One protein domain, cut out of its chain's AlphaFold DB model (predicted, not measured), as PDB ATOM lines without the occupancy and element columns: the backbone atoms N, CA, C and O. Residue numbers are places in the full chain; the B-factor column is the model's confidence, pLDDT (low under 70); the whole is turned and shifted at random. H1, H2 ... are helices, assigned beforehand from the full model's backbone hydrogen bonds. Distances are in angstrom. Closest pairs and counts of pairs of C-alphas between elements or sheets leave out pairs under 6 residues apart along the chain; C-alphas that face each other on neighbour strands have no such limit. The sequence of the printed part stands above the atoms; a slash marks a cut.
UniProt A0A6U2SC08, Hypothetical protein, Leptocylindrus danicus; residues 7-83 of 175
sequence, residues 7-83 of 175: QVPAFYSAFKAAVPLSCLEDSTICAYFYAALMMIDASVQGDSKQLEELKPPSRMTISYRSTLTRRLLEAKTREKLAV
ATOM      1  N   GLN A   7     216.733 290.678 181.812       69.25
ATOM      2  CA  GLN A   7     217.446 289.396 181.810       69.25
ATOM      3  C   GLN A   7     217.752 288.890 180.397       69.25
ATOM      4  O   GLN A   7     218.645 288.064 180.208       69.25
ATOM      5  N   VAL A   8     217.052 289.415 179.389       68.38
ATOM      6  CA  VAL A   8     217.196 288.990 177.995       68.38
ATOM      7  C   VAL A   8     218.603 289.315 177.461       68.38
ATOM      8  O   VAL A   8     219.279 288.395 177.000       68.38
ATOM      9  N   PRO A   9     219.145 290.544 177.595       74.75
ATOM     10  CA  PRO A   9     220.518 290.841 177.175       74.75
ATOM     11  C   PRO A   9     221.584 290.011 177.908       74.75
ATOM     12  O   PRO A   9     222.583 289.610 177.304       74.75
ATOM     13  N   ALA A  10     221.374 289.723 179.196       77.69
ATOM     14  CA  ALA A  10     222.278 288.892 179.992       77.69
ATOM     15  C   ALA A  10     222.296 287.440 179.486       77.69
ATOM     16  O   ALA A  10     223.361 286.857 179.303       77.69
ATOM     17  N   PHE A  11     221.124 286.886 179.165       78.56
ATOM     18  CA  PHE A  11     221.009 285.574 178.537       78.56
ATOM     19  C   PHE A  11     221.706 285.534 177.170       78.56
ATOM     20  O   PHE A  11     222.534 284.659 176.934       78.56
ATOM     21  N   TYR A  12     221.433 286.500 176.286       71.81
ATOM     22  CA  TYR A  12     222.031 286.538 174.945       71.81
ATOM     23  C   TYR A  12     223.556 286.687 174.976       71.81
ATOM     24  O   TYR A  12     224.256 286.040 174.196       71.81
ATOM     25  N   SER A  13     224.085 287.521 175.874       76.75
ATOM     26  CA  SER A  13     225.532 287.704 176.026       76.75
ATOM     27  C   SER A  13     226.215 286.457 176.591       76.75
ATOM     28  O   SER A  13     227.219 286.018 176.029       76.75
ATOM     29  N   ALA A  14     225.643 285.832 177.625       80.06
ATOM     30  CA  ALA A  14     226.153 284.581 178.186       80.06
ATOM     31  C   ALA A  14     226.084 283.426 177.176       80.06
ATOM     32  O   ALA A  14     227.042 282.674 177.017       80.06
ATOM     33  N   PHE A  15     224.977 283.321 176.440       77.50
ATOM     34  CA  PHE A  15     224.789 282.323 175.395       77.50
ATOM     35  C   PHE A  15     225.815 282.474 174.274       77.50
ATOM     36  O   PHE A  15     226.481 281.510 173.908       77.50
ATOM     37  N   LYS A  16     226.005 283.698 173.770       75.50
ATOM     38  CA  LYS A  16     227.001 283.985 172.734       75.50
ATOM     39  C   LYS A  16     228.425 283.672 173.205       75.50
ATOM     40  O   LYS A  16     229.218 283.183 172.411       75.50
ATOM     41  N   ALA A  17     228.738 283.929 174.475       81.69
ATOM     42  CA  ALA A  17     230.037 283.603 175.061       81.69
ATOM     43  C   ALA A  17     230.250 282.089 175.259       81.69
ATOM     44  O   ALA A  17     231.385 281.624 175.224       81.69
ATOM     45  N   ALA A  18     229.174 281.321 175.450       82.44
ATOM     46  CA  ALA A  18     229.231 279.873 175.636       82.44
ATOM     47  C   ALA A  18     229.414 279.088 174.325       82.44
ATOM     48  O   ALA A  18     229.806 277.922 174.367       82.44
ATOM     49  N   VAL A  19     229.129 279.693 173.166       79.56
ATOM     50  CA  VAL A  19     229.258 279.031 171.860       79.56
ATOM     51  C   VAL A  19     230.692 279.180 171.332       79.56
ATOM     52  O   VAL A  19     231.136 280.304 171.090       79.56
ATOM     53  N   PRO A  20     231.427 278.075 171.096       83.62
ATOM     54  CA  PRO A  20     232.757 278.135 170.497       83.62
ATOM     55  C   PRO A  20     232.722 278.789 169.111       83.62
ATOM     56  O   PRO A  20     231.857 278.474 168.295       83.62
ATOM     57  N   LEU A  21     233.701 279.647 168.805       79.06
ATOM     58  CA  LEU A  21     233.793 280.328 167.504       79.06
ATOM     59  C   LEU A  21     233.872 279.340 166.327       79.06
ATOM     60  O   LEU A  21     233.282 279.592 165.281       79.06
ATOM     61  N   SER A  22     234.492 278.174 166.527       77.31
ATOM     62  CA  SER A  22     234.541 277.086 165.540       77.31
ATOM     63  C   SER A  22     233.160 276.536 165.170       77.31
ATOM     64  O   SER A  22     232.963 276.028 164.072       77.31
ATOM     65  N   CYS A  23     232.175 276.632 166.066       72.81
ATOM     66  CA  CYS A  23     230.800 276.227 165.778       72.81
ATOM     67  C   CYS A  23     230.064 277.250 164.904       72.81
ATOM     68  O   CYS A  23     229.098 276.882 164.241       72.81
ATOM     69  N   LEU A  24     230.510 278.509 164.889       71.38
ATOM     70  CA  LEU A  24     229.922 279.559 164.055       71.38
ATOM     71  C   LEU A  24     230.405 279.496 162.597       71.38
ATOM     72  O   LEU A  24     229.761 280.060 161.715       71.38
ATOM     73  N   GLU A  25     231.501 278.784 162.328       77.81
ATOM     74  CA  GLU A  25     231.975 278.512 160.965       77.81
ATOM     75  C   GLU A  25     231.061 277.522 160.222       77.81
ATOM     76  O   GLU A  25     230.930 277.581 158.995       77.81
ATOM     77  N   ASP A  26     230.369 276.635 160.949       75.56
ATOM     78  CA  ASP A  26     229.407 275.699 160.366       75.56
ATOM     79  C   ASP A  26     228.048 276.384 160.154       75.56
ATOM     80  O   ASP A  26     227.270 276.620 161.085       75.56
ATOM     81  N   SER A  27     227.714 276.644 158.886       74.06
ATOM     82  CA  SER A  27     226.439 277.261 158.504       74.06
ATOM     83  C   SER A  27     225.206 276.476 158.968       74.06
ATOM     84  O   SER A  27     224.145 277.064 159.164       74.06
ATOM     85  N   THR A  28     225.327 275.164 159.173       71.62
ATOM     86  CA  THR A  28     224.242 274.324 159.698       71.62
ATOM     87  C   THR A  28     223.976 274.633 161.164       71.62
ATOM     88  O   THR A  28     222.825 274.739 161.581       71.62
ATOM     89  N   ILE A  29     225.044 274.766 161.947       75.44
ATOM     90  CA  ILE A  29     224.959 275.049 163.378       75.44
ATOM     91  C   ILE A  29     224.398 276.462 163.582       75.44
ATOM     92  O   ILE A  29     223.460 276.636 164.358       75.44
ATOM     93  N   CYS A  30     224.870 277.439 162.803       77.19
ATOM     94  CA  CYS A  30     224.304 278.790 162.771       77.19
ATOM     95  C   CYS A  30     222.805 278.802 162.441       77.19
ATOM     96  O   CYS A  30     222.044 279.513 163.096       77.19
ATOM     97  N   ALA A  31     222.357 277.991 161.478       76.00
ATOM     98  CA  ALA A  31     220.939 277.887 161.134       76.00
ATOM     99  C   ALA A  31     220.092 277.319 162.288       76.00
ATOM    100  O   ALA A  31     218.998 277.818 162.544       76.00
ATOM    101  N   TYR A  32     220.597 276.319 163.021       76.38
ATOM    102  CA  TYR A  32     219.901 275.787 164.199       76.38
ATOM    103  C   TYR A  32     219.832 276.800 165.343       76.38
ATOM    104  O   TYR A  32     218.786 276.932 165.976       76.38
ATOM    105  N   PHE A  33     220.914 277.541 165.585       79.06
ATOM    106  CA  PHE A  33     220.915 278.610 166.578       79.06
ATOM    107  C   PHE A  33     219.928 279.717 166.222       79.06
ATOM    108  O   PHE A  33     219.137 280.126 167.067       79.06
ATOM    109  N   TYR A  34     219.918 280.151 164.964       81.94
ATOM    110  CA  TYR A  34     218.964 281.135 164.474       81.94
ATOM    111  C   TYR A  34     217.512 280.660 164.629       81.94
ATOM    112  O   TYR A  34     216.678 281.403 165.142       81.94
ATOM    113  N   ALA A  35     217.219 279.405 164.278       78.81
ATOM    114  CA  ALA A  35     215.894 278.821 164.469       78.81
ATOM    115  C   ALA A  35     215.472 278.817 165.948       78.81
ATOM    116  O   ALA A  35     214.340 279.175 166.259       78.81
ATOM    117  N   ALA A  36     216.384 278.489 166.871       80.50
ATOM    118  CA  ALA A  36     216.100 278.530 168.304       80.50
ATOM    119  C   ALA A  36     215.772 279.953 168.795       80.50
ATOM    120  O   ALA A  36     214.830 280.132 169.564       80.50
ATOM    121  N   LEU A  37     216.498 280.969 168.318       82.19
ATOM    122  CA  LEU A  37     216.200 282.370 168.636       82.19
ATOM    123  C   LEU A  37     214.839 282.805 168.081       82.19
ATOM    124  O   LEU A  37     214.072 283.464 168.776       82.19
ATOM    125  N   MET A  38     214.514 282.375 166.864       81.88
ATOM    126  CA  MET A  38     213.213 282.626 166.255       81.88
ATOM    127  C   MET A  38     212.063 281.938 166.996       81.88
ATOM    128  O   MET A  38     210.988 282.514 167.108       81.88
ATOM    129  N   MET A  39     212.274 280.739 167.547       78.25
ATOM    130  CA  MET A  39     211.275 280.082 168.396       78.25
ATOM    131  C   MET A  39     211.030 280.863 169.690       78.25
ATOM    132  O   MET A  39     209.887 280.957 170.135       78.25
ATOM    133  N   ILE A  40     212.082 281.431 170.289       81.25
ATOM    134  CA  ILE A  40     211.956 282.284 171.479       81.25
ATOM    135  C   ILE A  40     211.146 283.536 171.127       81.25
ATOM    136  O   ILE A  40     210.186 283.847 171.827       81.25
ATOM    137  N   ASP A  41     211.470 284.205 170.021       81.94
ATOM    138  CA  ASP A  41     210.742 285.388 169.554       81.94
ATOM    139  C   ASP A  41     209.262 285.080 169.258       81.94
ATOM    140  O   ASP A  41     208.368 285.718 169.815       81.94
ATOM    141  N   ALA A  42     208.987 284.011 168.503       80.69
ATOM    142  CA  ALA A  42     207.630 283.544 168.218       80.69
ATOM    143  C   ALA A  42     206.849 283.199 169.498       80.69
ATOM    144  O   ALA A  42     205.656 283.488 169.600       80.69
ATOM    145  N   SER A  43     207.514 282.628 170.512       79.25
ATOM    146  CA  SER A  43     206.884 282.320 171.803       79.25
ATOM    147  C   SER A  43     206.510 283.570 172.604       79.25
ATOM    148  O   SER A  43     205.472 283.582 173.265       79.25
ATOM    149  N   VAL A  44     207.315 284.635 172.515       82.19
ATOM    150  CA  VAL A  44     207.038 285.930 173.157       82.19
ATOM    151  C   VAL A  44     205.897 286.651 172.440       82.19
ATOM    152  O   VAL A  44     205.048 287.255 173.093       82.19
ATOM    153  N   GLN A  45     205.849 286.553 171.111       81.88
ATOM    154  CA  GLN A  45     204.792 287.135 170.281       81.88
ATOM    155  C   GLN A  45     203.486 286.317 170.306       81.88
ATOM    156  O   GLN A  45     202.436 286.821 169.913       81.88
ATOM    157  N   GLY A  46     203.531 285.072 170.790       79.75
ATOM    158  CA  GLY A  46     202.388 284.159 170.813       79.75
ATOM    159  C   GLY A  46     202.017 283.588 169.437       79.75
ATOM    160  O   GLY A  46     200.897 283.103 169.270       79.75
ATOM    161  N   ASP A  47     202.928 283.631 168.458       80.44
ATOM    162  CA  ASP A  47     202.702 283.105 167.107       80.44
ATOM    163  C   ASP A  47     202.899 281.580 167.073       80.44
ATOM    164  O   ASP A  47     203.990 281.038 166.869       80.44
ATOM    165  N   SER A  48     201.794 280.869 167.288       78.25
ATOM    166  CA  SER A  48     201.743 279.407 167.312       78.25
ATOM    167  C   SER A  48     202.007 278.757 165.953       78.25
ATOM    168  O   SER A  48     202.465 277.614 165.908       78.25
ATOM    169  N   LYS A  49     201.760 279.464 164.845       77.50
ATOM    170  CA  LYS A  49     201.993 278.935 163.498       77.50
ATOM    171  C   LYS A  49     203.484 278.925 163.186       77.50
ATOM    172  O   LYS A  49     204.017 277.906 162.751       77.50
ATOM    173  N   GLN A  50     204.158 280.032 163.476       75.56
ATOM    174  CA  GLN A  50     205.600 280.146 163.305       75.56
ATOM    175  C   GLN A  50     206.352 279.152 164.205       75.56
ATOM    176  O   GLN A  50     207.350 278.564 163.792       75.56
ATOM    177  N   LEU A  51     205.834 278.890 165.409       76.88
ATOM    178  CA  LEU A  51     206.408 277.913 166.333       76.88
ATOM    179  C   LEU A  51     206.342 276.466 165.806       76.88
ATOM    180  O   LEU A  51     207.297 275.709 165.985       76.88
ATOM    181  N   GLU A  52     205.243 276.075 165.151       77.06
ATOM    182  CA  GLU A  52     205.118 274.744 164.535       77.06
ATOM    183  C   GLU A  52     205.976 274.601 163.269       77.06
ATOM    184  O   GLU A  52     206.547 273.536 163.043       77.06
ATOM    185  N   GLU A  53     206.151 275.667 162.480       76.88
ATOM    186  CA  GLU A  53     207.037 275.664 161.304       76.88
ATOM    187  C   GLU A  53     208.528 275.573 161.679       76.88
ATOM    188  O   GLU A  53     209.311 274.925 160.983       76.88
ATOM    189  N   LEU A  54     208.926 276.196 162.791       72.69
ATOM    190  CA  LEU A  54     210.308 276.192 163.288       72.69
ATOM    191  C   LEU A  54     210.662 274.938 164.098       72.69
ATOM    192  O   LEU A  54     211.826 274.738 164.461       72.69
ATOM    193  N   LYS A  55     209.674 274.090 164.398       71.56
ATOM    194  CA  LYS A  55     209.861 272.896 165.212       71.56
ATOM    195  C   LYS A  55     210.825 271.944 164.505       71.56
ATOM    196  O   LYS A  55     210.601 271.580 163.346       71.56
ATOM    197  N   PRO A  56     211.900 271.499 165.178       65.19
ATOM    198  CA  PRO A  56     212.804 270.549 164.566       65.19
ATOM    199  C   PRO A  56     212.026 269.274 164.209       65.19
ATOM    200  O   PRO A  56     211.189 268.826 165.004       65.19
ATOM    201  N   PRO A  57     212.286 268.673 163.034       66.00
ATOM    202  CA  PRO A  57     211.641 267.428 162.652       66.00
ATOM    203  C   PRO A  57     211.833 266.372 163.749       66.00
ATOM    204  O   PRO A  57     212.864 266.330 164.423       66.00
ATOM    205  N   SER A  58     210.817 265.535 163.966       62.25
ATOM    206  CA  SER A  58     210.869 264.470 164.972       62.25
ATOM    207  C   SER A  58     212.148 263.638 164.834       62.25
ATOM    208  O   SER A  58     212.601 263.345 163.730       62.25
ATOM    209  N   ARG A  59     212.722 263.167 165.949       56.06
ATOM    210  CA  ARG A  59     213.882 262.253 165.905       56.06
ATOM    211  C   ARG A  59     213.602 260.982 165.095       56.06
ATOM    212  O   ARG A  59     214.538 260.372 164.601       56.06
ATOM    213  N   MET A  60     212.331 260.610 164.927       55.69
ATOM    214  CA  MET A  60     211.916 259.494 164.072       55.69
ATOM    215  C   MET A  60     211.957 259.821 162.571       55.69
ATOM    216  O   MET A  60     212.009 258.909 161.753       55.69
ATOM    217  N   THR A  61     211.938 261.103 162.199       58.34
ATOM    218  CA  THR A  61     212.040 261.575 160.809       58.34
ATOM    219  C   THR A  61     213.440 262.096 160.466       58.34
ATOM    220  O   THR A  61     213.803 262.161 159.291       58.34
ATOM    221  N   ILE A  62     214.265 262.412 161.473       54.94
ATOM    222  CA  ILE A  62     215.680 262.756 161.305       54.94
ATOM    223  C   ILE A  62     216.505 261.472 161.187       54.94
ATOM    224  O   ILE A  62     216.843 260.825 162.175       54.94
ATOM    225  N   SER A  63     216.891 261.128 159.962       62.28
ATOM    226  CA  SER A  63     217.903 260.104 159.718       62.28
ATOM    227  C   SER A  63     219.272 260.766 159.579       62.28
ATOM    228  O   SER A  63     219.442 261.681 158.772       62.28
ATOM    229  N   TYR A  64     220.284 260.270 160.297       57.22
ATOM    230  CA  TYR A  64     221.679 260.685 160.082       57.22
ATOM    231  C   TYR A  64     222.042 260.630 158.588       57.22
ATOM    232  O   TYR A  64     222.633 261.559 158.040       57.22
ATOM    233  N   ARG A  65     221.531 259.608 157.890       51.38
ATOM    234  CA  ARG A  65     221.660 259.421 156.445       51.38
ATOM    235  C   ARG A  65     221.104 260.601 155.637       51.38
ATOM    236  O   ARG A  65     221.800 261.084 154.754       51.38
ATOM    237  N   SER A  66     219.911 261.119 155.952       59.06
ATOM    238  CA  SER A  66     219.320 262.246 155.207       59.06
ATOM    239  C   SER A  66     220.057 263.564 155.461       59.06
ATOM    240  O   SER A  66     220.274 264.339 154.528       59.06
ATOM    241  N   THR A  67     220.522 263.797 156.692       63.69
ATOM    242  CA  THR A  67     221.333 264.982 157.016       63.69
ATOM    243  C   THR A  67     222.691 264.974 156.314       63.69
ATOM    244  O   THR A  67     223.150 266.020 155.857       63.69
ATOM    245  N   LEU A  68     223.302 263.796 156.169       67.19
ATOM    246  CA  LEU A  68     224.598 263.618 155.522       67.19
ATOM    247  C   LEU A  68     224.480 263.759 153.998       67.19
ATOM    248  O   LEU A  68     225.265 264.487 153.393       67.19
ATOM    249  N   THR A  69     223.434 263.184 153.391       67.81
ATOM    250  CA  THR A  69     223.103 263.409 151.974       67.81
ATOM    251  C   THR A  69     222.869 264.894 151.681       67.81
ATOM    252  O   THR A  69     223.401 265.407 150.700       67.81
ATOM    253  N   ARG A  70     222.135 265.614 152.544       71.75
ATOM    254  CA  ARG A  70     221.918 267.063 152.395       71.75
ATOM    255  C   ARG A  70     223.233 267.849 152.426       71.75
ATOM    256  O   ARG A  70     223.472 268.642 151.522       71.75
ATOM    257  N   ARG A  71     224.100 267.601 153.416       73.50
ATOM    258  CA  ARG A  71     225.399 268.292 153.553       73.50
ATOM    259  C   ARG A  71     226.304 268.087 152.337       73.50
ATOM    260  O   ARG A  71     226.923 269.034 151.864       73.50
ATOM    261  N   LEU A  72     226.337 266.869 151.794       71.81
ATOM    262  CA  LEU A  72     227.091 266.562 150.574       71.81
ATOM    263  C   LEU A  72     226.528 267.296 149.346       71.81
ATOM    264  O   LEU A  72     227.287 267.773 148.502       71.81
ATOM    265  N   LEU A  73     225.202 267.424 149.253       70.94
ATOM    266  CA  LEU A  73     224.531 268.106 148.144       70.94
ATOM    267  C   LEU A  73     224.735 269.627 148.203       70.94
ATOM    268  O   LEU A  73     225.017 270.252 147.179       70.94
ATOM    269  N   GLU A  74     224.672 270.217 149.396       69.88
ATOM    270  CA  GLU A  74     224.965 271.635 149.630       69.88
ATOM    271  C   GLU A  74     226.435 271.969 149.313       69.88
ATOM    272  O   GLU A  74     226.694 272.952 148.614       69.88
ATOM    273  N   ALA A  75     227.393 271.123 149.717       71.81
ATOM    274  CA  ALA A  75     228.815 271.290 149.392       71.81
ATOM    275  C   ALA A  75     229.070 271.274 147.873       71.81
ATOM    276  O   ALA A  75     229.705 272.178 147.330       71.81
ATOM    277  N   LYS A  76     228.471 270.312 147.164       72.00
ATOM    278  CA  LYS A  76     228.565 270.204 145.700       72.00
ATOM    279  C   LYS A  76     227.916 271.383 144.972       72.00
ATOM    280  O   LYS A  76     228.361 271.783 143.898       72.00
ATOM    281  N   THR A  77     226.840 271.931 145.534       68.50
ATOM    282  CA  THR A  77     226.161 273.102 144.965       68.50
ATOM    283  C   THR A  77     227.015 274.354 145.142       68.50
ATOM    284  O   THR A  77     227.128 275.141 144.206       68.50
ATOM    285  N   ARG A  78     227.693 274.503 146.288       68.44
ATOM    286  CA  ARG A  78     228.674 275.577 146.502       68.44
ATOM    287  C   ARG A  78     229.856 275.482 145.535       68.44
ATOM    288  O   ARG A  78     230.221 276.496 144.951       68.44
ATOM    289  N   GLU A  79     230.386 274.286 145.283       63.44
ATOM    290  CA  GLU A  79     231.441 274.082 144.275       63.44
ATOM    291  C   GLU A  79     230.967 274.416 142.853       63.44
ATOM    292  O   GLU A  79     231.667 275.097 142.106       63.44
ATOM    293  N   LYS A  80     229.748 274.009 142.480       60.22
ATOM    294  CA  LYS A  80     229.159 274.342 141.170       60.22
ATOM    295  C   LYS A  80     228.863 275.827 140.978       60.22
ATOM    296  O   LYS A  80     228.860 276.288 139.845       60.22
ATOM    297  N   LEU A  81     228.566 276.562 142.046       57.75
ATOM    298  CA  LEU A  81     228.357 278.009 141.978       57.75
ATOM    299  C   LEU A  81     229.689 278.773 141.925       57.75
ATOM    300  O   LEU A  81     229.735 279.862 141.361       57.75
ATOM    301  N   ALA A  82     230.769 278.192 142.459       58.41
ATOM    302  CA  ALA A  82     232.119 278.745 142.369       58.41
ATOM    303  C   ALA A  82     232.777 278.520 140.992       58.41
ATOM    304  O   ALA A  82     233.615 279.316 140.575       58.41
ATOM    305  N   VAL A  83     232.387 277.467 140.264       56.91
ATOM    306  CA  VAL A  83     232.887 277.158 138.915       56.91
ATOM    307  C   VAL A  83     231.812 277.510 137.888       56.91
ATOM    308  O   VAL A  83     230.862 276.762 137.683       56.91
TER     309      VAL A  83
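What this domain is: This is residues 7 to 83 of the 175 residues of the protein "Hypothetical protein" of Leptocylindrus danicus (UniProt A0A6U2SC08). An open S-shaped chain of helices with few contacts: H1 runs out alone, the chain folds back through short H2 into long H3, and short H4 folds back beside the far part of H3. Beyond a loop, the long helix H5 sticks out with residues 72 to 82. The printed part has 77 residues with five named helices, H1 to H5 in order, and no named strand; the class is all helix. It is loose, with a radius of gyration of the C-alphas of 15.7 A, and elongated, spanning 45 by 29 by 23 A.

How they stand to each other: H1, residues 7 to 18, touches no helix. H2, residues 21 to 24, and H3, residues 27 to 45, only just touch, with 3 pairs of C-alphas within 8 A, and only at the corner by their link; the closest C-alphas are those of Leu 24 and Cys 30, 5.8 A apart. H3, with residues 39 to 43 alone, touches H4, residues 48 to 53, in a helical hairpin: a shallow tilt of 13 degrees, opposite ways, the closest C-alphas, Met 39 and Leu 51, 5.7 A apart. H5, residues 64 to 82, touches no helix. In H1, H3, H4 and H5 every O i to N i+4 pair is within hydrogen-bond range; H2 is too short for one.

Where its parts are: H1 begins at C-alpha 7 (217.446, 289.396, 181.810) and is 16.4 A long. H2 measures 5.2 A, H3 26.5 A and H4 8.8 A. H5 is 27.4 A long and ends at C-alpha 82 (232.119, 278.745, 142.369).

The domain as a whole: The C-alphas farthest apart, Gln 7 and Val 83, are 47.2 A apart. The printed part has no cut and no long link. Its mean pLDDT is 72.5; residues 7 to 8, 56 to 69, 74 and 77 to 83 are under 70.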